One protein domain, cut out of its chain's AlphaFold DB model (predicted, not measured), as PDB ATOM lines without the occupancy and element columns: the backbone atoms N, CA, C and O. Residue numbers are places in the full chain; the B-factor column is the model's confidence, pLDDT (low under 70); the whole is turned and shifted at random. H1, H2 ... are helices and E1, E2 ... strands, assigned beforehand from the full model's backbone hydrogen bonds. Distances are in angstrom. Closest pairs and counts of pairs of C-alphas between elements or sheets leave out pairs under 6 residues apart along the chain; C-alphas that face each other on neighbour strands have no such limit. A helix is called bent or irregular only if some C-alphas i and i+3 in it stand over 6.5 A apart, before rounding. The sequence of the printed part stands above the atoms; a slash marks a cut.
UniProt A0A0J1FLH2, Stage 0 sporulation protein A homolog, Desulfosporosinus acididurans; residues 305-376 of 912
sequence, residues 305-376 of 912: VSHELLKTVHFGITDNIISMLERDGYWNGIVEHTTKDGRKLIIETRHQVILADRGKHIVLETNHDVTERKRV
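AT A GLANCE: This is residues 305 to 376 of the 912 residues of the protein "Stage 0 sporulation protein A homolog" of Desulfosporosinus acididurans (UniProt A0A0J1FLH2). A long, strongly twisted antiparallel sheet of three strands, E1 - E2 - E3, makes the body, with H2 packed over E1 and H3 at the end of the long axis opposite the turn between E2 and E3. The stretch before H2 runs past the bent E1, pairing with it briefly, and H1 only grazes the sheet. The 72 printed residues have three named helices and three named strands in the order H1 H2 E1 E2 E3 H3, a mixed class. The whole is only just loose, close to compact, with a radius of gyration of the C-alphas of 13.7 A, and elongated, spanning 46 by 26 by 21 A.

HOW THE PARTS SIT: E1, residues 330 to 338, E2, residues 344 to 356, and E3, residues 360 to 369, form a meander, each strand the antiparallel neighbour of the one before. The hairpin E1 and E2 has N 333 and O 349 within hydrogen-bond range at 3.0 A; the hairpin E2 and E3 has N 350 and O 366 at 2.9 A. E1 bends by 74 degrees at residue 334, E2 by 63 degrees at residue 347. Residues 313 to 314 pair antiparallel with residues 335 to 336 of E1. H2, residues 321 to 328, lies over E1 at a height over the sheet of 6.2 A and only just stands up from it, rising 41 degrees; their closest C-alphas, Leu 325 and Trp 331, are 6.6 A apart. H3, residues 371 to 376, only grazes the sheet; its closest C-alphas to E2, Thr 371 and Ile 346, are 5.5 A apart. H1, residues 306 to 309, is near E1. In H2 and H3 every O i to N i+4 pair is within hydrogen-bond range; H1 is too short for one.

IN THESE COORDINATES: H1 begins at C-alpha 306 (-5.114, -26.144, 1.540). E1 is 22.2 A long, E2 33.1 A and E3 30.0 A; H2 is 10.5 A. H3 ends at C-alpha 376 (18.367, -16.934, -11.353).

THE WHOLE: The C-alphas farthest apart, Arg 358 and Val 376, are 47.8 A apart. The printed part has no cut; the link H1 to H2 is long. Model pLDDT is under 70 at residues 315 to 320, 340 to 343, 355 to 361 and 372 to 376.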
ATOM      1  N   VAL A 305      -6.890 -28.406   5.246       82.38
ATOM      2  CA  VAL A 305      -7.326 -27.221   4.494       82.38
ATOM      3  C   VAL A 305      -6.140 -26.619   3.739       82.38
ATOM      4  O   VAL A 305      -5.124 -26.294   4.352       82.38
ATOM      5  N   SER A 306      -6.257 -26.461   2.416       80.75
ATOM      6  CA  SER A 306      -5.114 -26.144   1.540       80.75
ATOM      7  C   SER A 306      -4.355 -24.873   1.927       80.75
ATOM      8  O   SER A 306      -3.138 -24.914   2.099       80.75
ATOM      9  N   HIS A 307      -5.066 -23.763   2.123       77.69
ATOM     10  CA  HIS A 307      -4.469 -22.459   2.414       77.69
ATOM     11  C   HIS A 307      -3.951 -22.319   3.856       77.69
ATOM     12  O   HIS A 307      -3.035 -21.538   4.098       77.69
ATOM     13  N   GLU A 308      -4.484 -23.082   4.818       80.19
ATOM     14  CA  GLU A 308      -3.936 -23.142   6.182       80.19
ATOM     15  C   GLU A 308      -2.653 -23.975   6.215       80.19
ATOM     16  O   GLU A 308      -1.642 -23.569   6.793       80.19
ATOM     17  N   LEU A 309      -2.687 -25.128   5.544       80.19
ATOM     18  CA  LEU A 309      -1.567 -26.045   5.414       80.19
ATOM     19  C   LEU A 309      -0.382 -25.362   4.713       80.19
ATOM     20  O   LEU A 309       0.729 -25.351   5.243       80.19
ATOM     21  N   LEU A 310      -0.644 -24.726   3.568       83.44
ATOM     22  CA  LEU A 310       0.325 -23.940   2.798       83.44
ATOM     23  C   LEU A 310       0.549 -22.522   3.348       83.44
ATOM     24  O   LEU A 310       1.320 -21.763   2.764       83.44
ATOM     25  N   LYS A 311      -0.111 -22.142   4.454       83.38
ATOM     26  CA  LYS A 311      -0.047 -20.808   5.089       83.38
ATOM     27  C   LYS A 311      -0.033 -19.675   4.053       83.38
ATOM     28  O   LYS A 311       0.882 -18.848   4.029       83.38
ATOM     29  N   THR A 312      -1.003 -19.719   3.147       80.25
ATOM     30  CA  THR A 312      -1.078 -18.886   1.947       80.25
ATOM     31  C   THR A 312      -1.239 -17.410   2.296       80.25
ATOM     32  O   THR A 312      -2.103 -17.040   3.091       80.25
ATOM     33  N   VAL A 313      -0.446 -16.550   1.653       80.06
ATOM     34  CA  VAL A 313      -0.578 -15.089   1.741       80.06
ATOM     35  C   VAL A 313      -0.939 -14.524   0.368       80.06
ATOM     36  O   VAL A 313      -0.238 -14.742  -0.623       80.06
ATOM     37  N   HIS A 314      -2.045 -13.779   0.317       74.44
ATOM     38  CA  HIS A 314      -2.550 -13.131  -0.893       74.44
ATOM     39  C   HIS A 314      -2.131 -11.659  -0.955       74.44
ATOM     40  O   HIS A 314      -2.223 -10.926   0.031       74.44
ATOM     41  N   PHE A 315      -1.733 -11.195  -2.139       68.44
ATOM     42  CA  PHE A 315      -1.335  -9.807  -2.353       68.44
ATOM     43  C   PHE A 315      -2.536  -8.940  -2.779       68.44
ATOM     44  O   PHE A 315      -2.876  -8.866  -3.955       68.44
ATOM     45  N   GLY A 316      -3.162  -8.253  -1.813       59.19
ATOM     46  CA  GLY A 316      -4.053  -7.105  -2.071       59.19
ATOM     47  C   GLY A 316      -5.550  -7.379  -2.289       59.19
ATOM     48  O   GLY A 316      -6.246  -6.482  -2.758       59.19
ATOM     49  N   ILE A 317      -6.063  -8.569  -1.959       58.50
ATOM     50  CA  ILE A 317      -7.489  -8.930  -2.102       58.50
ATOM     51  C   ILE A 317      -8.186  -8.912  -0.729       58.50
ATOM     52  O   ILE A 317      -7.612  -9.383   0.251       58.50
ATOM     53  N   THR A 318      -9.421  -8.392  -0.665       49.72
ATOM     54  CA  THR A 318     -10.211  -8.268   0.587       49.72
ATOM     55  C   THR A 318     -11.478  -9.139   0.629       49.72
ATOM     56  O   THR A 318     -12.088  -9.259   1.687       49.72
ATOM     57  N   ASP A 319     -11.867  -9.752  -0.493       55.22
ATOM     58  CA  ASP A 319     -13.045 -10.626  -0.608       55.22
ATOM     59  C   ASP A 319     -12.657 -12.116  -0.554       55.22
ATOM     60  O   ASP A 319     -11.562 -12.506  -0.963       55.22
ATOM     61  N   ASN A 320     -13.565 -12.969  -0.067       66.19
ATOM     62  CA  ASN A 320     -13.308 -14.399   0.124       66.19
ATOM     63  C   ASN A 320     -13.316 -15.175  -1.213       66.19
ATOM     64  O   ASN A 320     -14.338 -15.229  -1.903       66.19
ATOM     65  N   ILE A 321     -12.196 -15.833  -1.538       71.56
ATOM     66  CA  ILE A 321     -11.984 -16.599  -2.784       71.56
ATOM     67  C   ILE A 321     -13.052 -17.687  -2.983       71.56
ATOM     68  O   ILE A 321     -13.490 -17.913  -4.111       71.56
ATOM     69  N   ILE A 322     -13.539 -18.314  -1.904       71.19
ATOM     70  CA  ILE A 322     -14.575 -19.360  -1.982       71.19
ATOM     71  C   ILE A 322     -15.873 -18.805  -2.591       71.19
ATOM     72  O   ILE A 322     -16.454 -19.431  -3.472       71.19
ATOM     73  N   SER A 323     -16.286 -17.590  -2.218       70.56
ATOM     74  CA  SER A 323     -17.504 -16.964  -2.752       70.56
ATOM     75  C   SER A 323     -17.381 -16.566  -4.230       70.56
ATOM     76  O   SER A 323     -18.389 -16.498  -4.932       70.56
ATOM     77  N   MET A 324     -16.161 -16.332  -4.729       73.62
ATOM     78  CA  MET A 324     -15.914 -16.162  -6.167       73.62
ATOM     79  C   MET A 324     -15.998 -17.505  -6.903       73.62
ATOM     80  O   MET A 324     -16.633 -17.584  -7.952       73.62
ATOM     81  N   LEU A 325     -15.443 -18.578  -6.327       76.50
ATOM     82  CA  LEU A 325     -15.537 -19.931  -6.890       76.50
ATOM     83  C   LEU A 325     -16.983 -20.457  -6.935       76.50
ATOM     84  O   LEU A 325     -17.350 -21.099  -7.914       76.50
ATOM     85  N   GLU A 326     -17.823 -20.154  -5.941       70.81
ATOM     86  CA  GLU A 326     -19.250 -20.528  -5.948       70.81
ATOM     87  C   GLU A 326     -20.074 -19.772  -7.002       70.81
ATOM     88  O   GLU A 326     -20.993 -20.346  -7.587       70.81
ATOM     89  N   ARG A 327     -19.762 -18.492  -7.252       72.88
ATOM     90  CA  ARG A 327     -20.489 -17.662  -8.226       72.88
ATOM     91  C   ARG A 327     -20.029 -17.901  -9.666       72.88
ATOM     92  O   ARG A 327     -20.868 -17.995 -10.559       72.88
ATOM     93  N   ASP A 328     -18.714 -17.985  -9.877       72.75
ATOM     94  CA  ASP A 328     -18.085 -17.899 -11.204       72.75
ATOM     95  C   ASP A 328     -17.370 -19.198 -11.635       72.75
ATOM     96  O   ASP A 328     -17.073 -19.376 -12.816       72.75
ATOM     97  N   GLY A 329     -17.102 -20.131 -10.711       73.50
ATOM     98  CA  GLY A 329     -16.577 -21.473 -11.008       73.50
ATOM     99  C   GLY A 329     -15.064 -21.597 -11.252       73.50
ATOM    100  O   GLY A 329     -14.588 -22.714 -11.470       73.50
ATOM    101  N   TYR A 330     -14.289 -20.509 -11.222       81.12
ATOM    102  CA  TYR A 330     -12.825 -20.534 -11.393       81.12
ATOM    103  C   TYR A 330     -12.133 -19.322 -10.742       81.12
ATOM    104  O   TYR A 330     -12.774 -18.302 -10.491       81.12
ATOM    105  N   TRP A 331     -10.823 -19.417 -10.481       83.81
ATOM    106  CA  TRP A 331      -9.992 -18.299 -10.007       83.81
ATOM    107  C   TRP A 331      -8.503 -18.494 -10.357       83.81
ATOM    108  O   TRP A 331      -8.033 -19.625 -10.474       83.81
ATOM    109  N   ASN A 332      -7.736 -17.409 -10.505       82.44
ATOM    110  CA  ASN A 332      -6.276 -17.449 -10.626       82.44
ATOM    111  C   ASN A 332      -5.595 -16.191 -10.059       82.44
ATOM    112  O   ASN A 332      -6.189 -15.114 -10.018       82.44
ATOM    113  N   GLY A 333      -4.326 -16.312  -9.666       81.12
ATOM    114  CA  GLY A 333      -3.540 -15.193  -9.140       81.12
ATOM    115  C   GLY A 333      -2.093 -15.555  -8.806       81.12
ATOM    116  O   GLY A 333      -1.663 -16.688  -9.013       81.12
ATOM    117  N   ILE A 334      -1.344 -14.585  -8.273       80.56
ATOM    118  CA  ILE A 334      -0.021 -14.819  -7.675       80.56
ATOM    119  C   ILE A 334      -0.160 -14.763  -6.157       80.56
ATOM    120  O   ILE A 334      -0.757 -13.834  -5.607       80.56
ATOM    121  N   VAL A 335       0.405 -15.761  -5.493       84.50
ATOM    122  CA  VAL A 335       0.333 -15.955  -4.047       84.50
ATOM    123  C   VAL A 335       1.696 -16.349  -3.509       84.50
ATOM    124  O   VAL A 335       2.509 -16.963  -4.202       84.50
ATOM    125  N   GLU A 336       1.944 -16.006  -2.253       84.44
ATOM    126  CA  GLU A 336       3.055 -16.591  -1.522       84.44
ATOM    127  C   GLU A 336       2.537 -17.830  -0.792       84.44
ATOM    128  O   GLU A 336       1.751 -17.737   0.153       84.44
ATOM    129  N   HIS A 337       2.949 -19.003  -1.265       88.19
ATOM    130  CA  HIS A 337       2.662 -20.272  -0.610       88.19
ATOM    131  C   HIS A 337       3.869 -20.702   0.202       88.19
ATOM    132  O   HIS A 337       4.988 -20.796  -0.298       88.19
ATOM    133  N   THR A 338       3.631 -21.002   1.466       75.38
ATOM    134  CA  THR A 338       4.619 -21.607   2.342       75.38
ATOM    135  C   THR A 338       4.585 -23.119   2.112       75.38
ATOM    136  O   THR A 338       3.620 -23.789   2.476       75.38
ATOM    137  N   THR A 339       5.643 -23.690   1.531       81.94
ATOM    138  CA  THR A 339       5.870 -25.142   1.590       81.94
ATOM    139  C   THR A 339       5.888 -25.617   3.047       81.94
ATOM    140  O   THR A 339       6.167 -24.845   3.968       81.94
ATOM    141  N   LYS A 340       5.686 -26.921   3.263       50.06
ATOM    142  CA  LYS A 340       5.696 -27.597   4.574       50.06
ATOM    143  C   LYS A 340       6.808 -27.166   5.525       50.06
ATOM    144  O   LYS A 340       6.573 -26.964   6.714       50.06
ATOM    145  N   ASP A 341       8.022 -27.063   5.002       54.25
ATOM    146  CA  ASP A 341       9.234 -26.746   5.752       54.25
ATOM    147  C   ASP A 341       9.489 -25.232   5.905       54.25
ATOM    148  O   ASP A 341      10.550 -24.825   6.369       54.25
ATOM    149  N   GLY A 342       8.507 -24.391   5.560       56.03
ATOM    150  CA  GLY A 342       8.543 -22.946   5.784       56.03
ATOM    151  C   GLY A 342       9.054 -22.127   4.600       56.03
ATOM    152  O   GLY A 342       9.096 -20.898   4.697       56.03
ATOM    153  N   ARG A 343       9.442 -22.757   3.481       57.25
ATOM    154  CA  ARG A 343       9.923 -22.023   2.303       57.25
ATOM    155  C   ARG A 343       8.748 -21.367   1.598       57.25
ATOM    156  O   ARG A 343       7.856 -22.025   1.083       57.25
ATOM    157  N   LYS A 344       8.786 -20.044   1.541       83.19
ATOM    158  CA  LYS A 344       7.881 -19.243   0.725       83.19
ATOM    159  C   LYS A 344       8.274 -19.409  -0.744       83.19
ATOM    160  O   LYS A 344       9.378 -19.030  -1.138       83.19
ATOM    161  N   LEU A 345       7.395 -20.034  -1.518       84.31
ATOM    162  CA  LEU A 345       7.430 -20.035  -2.974       84.31
ATOM    163  C   LEU A 345       6.513 -18.929  -3.476       84.31
ATOM    164  O   LEU A 345       5.420 -18.723  -2.942       84.31
ATOM    165  N   ILE A 346       6.952 -18.250  -4.529       84.44
ATOM    166  CA  ILE A 346       6.086 -17.356  -5.287       84.44
ATOM    167  C   ILE A 346       5.426 -18.216  -6.355       84.44
ATOM    168  O   ILE A 346       6.076 -18.672  -7.296       84.44
ATOM    169  N   ILE A 347       4.136 -18.464  -6.158       86.81
ATOM    170  CA  ILE A 347       3.345 -19.371  -6.977       86.81
ATOM    171  C   ILE A 347       2.397 -18.567  -7.848       86.81
ATOM    172  O   ILE A 347       1.656 -17.715  -7.355       86.81
ATOM    173  N   GLU A 348       2.369 -18.899  -9.135       86.94
ATOM    174  CA  GLU A 348       1.208 -18.611  -9.968       86.94
ATOM    175  C   GLU A 348       0.215 -19.774  -9.826       86.94
ATOM    176  O   GLU A 348       0.534 -20.920 -10.152       86.94
ATOM    177  N   THR A 349      -0.969 -19.484  -9.284       86.94
ATOM    178  CA  THR A 349      -1.980 -20.477  -8.892       86.94
ATOM    179  C   THR A 349      -3.254 -20.347  -9.719       86.94
ATOM    180  O   THR A 349      -3.666 -19.238 -10.080       86.94
ATOM    181  N   ARG A 350      -3.889 -21.480 -10.038       87.88
ATOM    182  CA  ARG A 350      -5.110 -21.571 -10.852       87.88
ATOM    183  C   ARG A 350      -6.048 -22.632 -10.289       87.88
ATOM    184  O   ARG A 350      -5.616 -23.730  -9.967       87.88
ATOM    185  N   HIS A 351      -7.331 -22.307 -10.209       87.62
ATOM    186  CA  HIS A 351      -8.370 -23.093  -9.549       87.62
ATOM    187  C   HIS A 351      -9.604 -23.216 -10.445       87.62
ATOM    188  O   HIS A 351     -10.041 -22.220 -11.025       87.62
ATOM    189  N   GLN A 352     -10.204 -24.405 -10.524       87.06
ATOM    190  CA  GLN A 352     -11.393 -24.654 -11.344       87.06
ATOM    191  C   GLN A 352     -12.358 -25.652 -10.693       87.06
ATOM    192  O   GLN A 352     -11.950 -26.730 -10.264       87.06
ATOM    193  N   VAL A 353     -13.649 -25.315 -10.651       79.38
ATOM    194  CA  VAL A 353     -14.719 -26.156 -10.091       79.38
ATOM    195  C   VAL A 353     -15.242 -27.148 -11.138       79.38
ATOM    196  O   VAL A 353     -15.532 -26.775 -12.274       79.38
ATOM    197  N   ILE A 354     -15.419 -28.413 -10.747       79.88
ATOM    198  CA  ILE A 354     -15.915 -29.507 -11.595       79.88
ATOM    199  C   ILE A 354     -17.104 -30.206 -10.909       79.88
ATOM    200  O   ILE A 354     -17.094 -30.444  -9.699       79.88
ATOM    201  N   LEU A 355     -18.139 -30.535 -11.691       62.16
ATOM    202  CA  LEU A 355     -19.321 -31.294 -11.261       62.16
ATOM    203  C   LEU A 355     -19.045 -32.806 -11.274       62.16
ATOM    204  O   LEU A 355     -18.727 -33.369 -12.321       62.16
ATOM    205  N   ALA A 356     -19.236 -33.467 -10.134       58.66
ATOM    206  CA  ALA A 356     -19.229 -34.922 -10.010       58.66
ATOM    207  C   ALA A 356     -20.659 -35.492  -9.978       58.66
ATOM    208  O   ALA A 356     -21.607 -34.838  -9.528       58.66
ATOM    209  N   ASP A 357     -20.809 -36.737 -10.433       48.56
ATOM    210  CA  ASP A 357     -22.107 -37.403 -10.552       48.56
ATOM    211  C   ASP A 357     -22.854 -37.447  -9.202       48.56
ATOM    212  O   ASP A 357     -22.274 -37.772  -8.162       48.56
ATOM    213  N   ARG A 358     -24.158 -37.126  -9.225       50.28
ATOM    214  CA  ARG A 358     -25.020 -36.763  -8.065       50.28
ATOM    215  C   ARG A 358     -24.860 -35.336  -7.501       50.28
ATOM    216  O   ARG A 358     -25.388 -35.064  -6.425       50.28
ATOM    217  N   GLY A 359     -24.220 -34.413  -8.221       52.38
ATOM    218  CA  GLY A 359     -24.335 -32.967  -7.962       52.38
ATOM    219  C   GLY A 359     -23.448 -32.417  -6.841       52.38
ATOM    220  O   GLY A 359     -23.810 -31.429  -6.209       52.38
ATOM    221  N   LYS A 360     -22.295 -33.046  -6.578       58.53
ATOM    222  CA  LYS A 360     -21.250 -32.472  -5.713       58.53
ATOM    223  C   LYS A 360     -20.193 -31.753  -6.550       58.53
ATOM    224  O   LYS A 360     -19.829 -32.229  -7.621       58.53
ATOM    225  N   HIS A 361     -19.676 -30.648  -6.023       69.88
ATOM    226  CA  HIS A 361     -18.627 -29.840  -6.646       69.88
ATOM    227  C   HIS A 361     -17.268 -30.096  -5.975       69.88
ATOM    228  O   HIS A 361     -17.189 -30.144  -4.746       69.88
ATOM    229  N   ILE A 362     -16.215 -30.258  -6.778       81.06
ATOM    230  CA  ILE A 362     -14.814 -30.404  -6.339       81.06
ATOM    231  C   ILE A 362     -13.966 -29.399  -7.127       81.06
ATOM    232  O   ILE A 362     -14.227 -29.173  -8.309       81.06
ATOM    233  N   VAL A 363     -12.966 -28.796  -6.488       82.06
ATOM    234  CA  VAL A 363     -12.014 -27.862  -7.098       82.06
ATOM    235  C   VAL A 363     -10.740 -28.612  -7.479       82.06
ATOM    236  O   VAL A 363     -10.179 -29.328  -6.653       82.06
ATOM    237  N   LEU A 364     -10.269 -28.449  -8.713       86.44
ATOM    238  CA  LEU A 364      -8.917 -28.824  -9.128       86.44
ATOM    239  C   LEU A 364      -8.044 -27.564  -9.140       86.44
ATOM    240  O   LEU A 364      -8.429 -26.547  -9.719       86.44
ATOM    241  N   GLU A 365      -6.881 -27.640  -8.507       88.88
ATOM    242  CA  GLU A 365      -5.893 -26.571  -8.398       88.88
ATOM    243  C   GLU A 365      -4.596 -26.985  -9.104       88.88
ATOM    244  O   GLU A 365      -4.092 -28.097  -8.911       88.88
ATOM    245  N   THR A 366      -4.048 -26.086  -9.923       87.31
ATOM    246  CA  THR A 366      -2.726 -26.231 -10.538       87.31
ATOM    247  C   THR A 366      -1.850 -25.032 -10.205       87.31
ATOM    248  O   THR A 366      -2.298 -23.886 -10.181       87.31
ATOM    249  N   ASN A 367      -0.580 -25.310  -9.938       88.19
ATOM    250  CA  ASN A 367       0.357 -24.374  -9.346       88.19
ATOM    251  C   ASN A 367       1.716 -24.466 -10.035       88.19
ATOM    252  O   ASN A 367       2.259 -25.560 -10.220       88.19
ATOM    253  N   HIS A 368       2.261 -23.303 -10.382       85.50
ATOM    254  CA  HIS A 368       3.540 -23.167 -11.065       85.50
ATOM    255  C   HIS A 368       4.511 -22.331 -10.224       85.50
ATOM    256  O   HIS A 368       4.197 -21.207  -9.827       85.50
ATOM    257  N   ASP A 369       5.701 -22.877  -9.968       80.75
ATOM    258  CA  ASP A 369       6.734 -22.211  -9.175       80.75
ATOM    259  C   ASP A 369       7.609 -21.307 -10.054       80.75
ATOM    260  O   ASP A 369       8.477 -21.774 -10.794       80.75
ATOM    261  N   VAL A 370       7.416 -19.990  -9.946       76.88
ATOM    262  CA  VAL A 370       8.252 -18.994 -10.642       76.88
ATOM    263  C   VAL A 370       9.487 -18.581  -9.829       76.88
ATOM    264  O   VAL A 370      10.270 -17.726 -10.264       76.88
ATOM    265  N   THR A 371       9.705 -19.198  -8.662       77.00
ATOM    266  CA  THR A 371      10.781 -18.843  -7.731       77.00
ATOM    267  C   THR A 371      12.164 -19.068  -8.334       77.00
ATOM    268  O   THR A 371      13.043 -18.242  -8.102       77.00
ATOM    269  N   GLU A 372      12.405 -20.122  -9.127       69.00
ATOM    270  CA  GLU A 372      13.748 -20.331  -9.696       69.00
ATOM    271  C   GLU A 372      14.125 -19.264 -10.730       69.00
ATOM    272  O   GLU A 372      15.243 -18.766 -10.680       69.00
ATOM    273  N   ARG A 373      13.204 -18.809 -11.588       68.19
ATOM    274  CA  ARG A 373      13.488 -17.706 -12.525       68.19
ATOM    275  C   ARG A 373      13.893 -16.429 -11.783       68.19
ATOM    276  O   ARG A 373      14.893 -15.806 -12.136       68.19
ATOM    277  N   LYS A 374      13.163 -16.079 -10.718       68.81
ATOM    278  CA  LYS A 374      13.507 -14.939  -9.853       68.81
ATOM    279  C   LYS A 374      14.809 -15.159  -9.078       68.81
ATOM    280  O   LYS A 374      15.610 -14.236  -8.976       68.81
ATOM    281  N   ARG A 375      15.076 -16.384  -8.617       66.38
ATOM    282  CA  ARG A 375      16.365 -16.772  -8.027       66.38
ATOM    283  C   ARG A 375      17.504 -16.827  -9.040       66.38
ATOM    284  O   ARG A 375      18.632 -16.779  -8.596       66.38
ATOM    285  N   VAL A 376      17.285 -16.965 -10.348       69.44
ATOM    286  CA  VAL A 376      18.367 -16.934 -11.353       69.44
ATOM    287  C   VAL A 376      18.792 -15.498 -11.629       69.44
ATOM    288  O   VAL A 376      19.988 -15.227 -11.621       69.44
TER     289      VAL A 376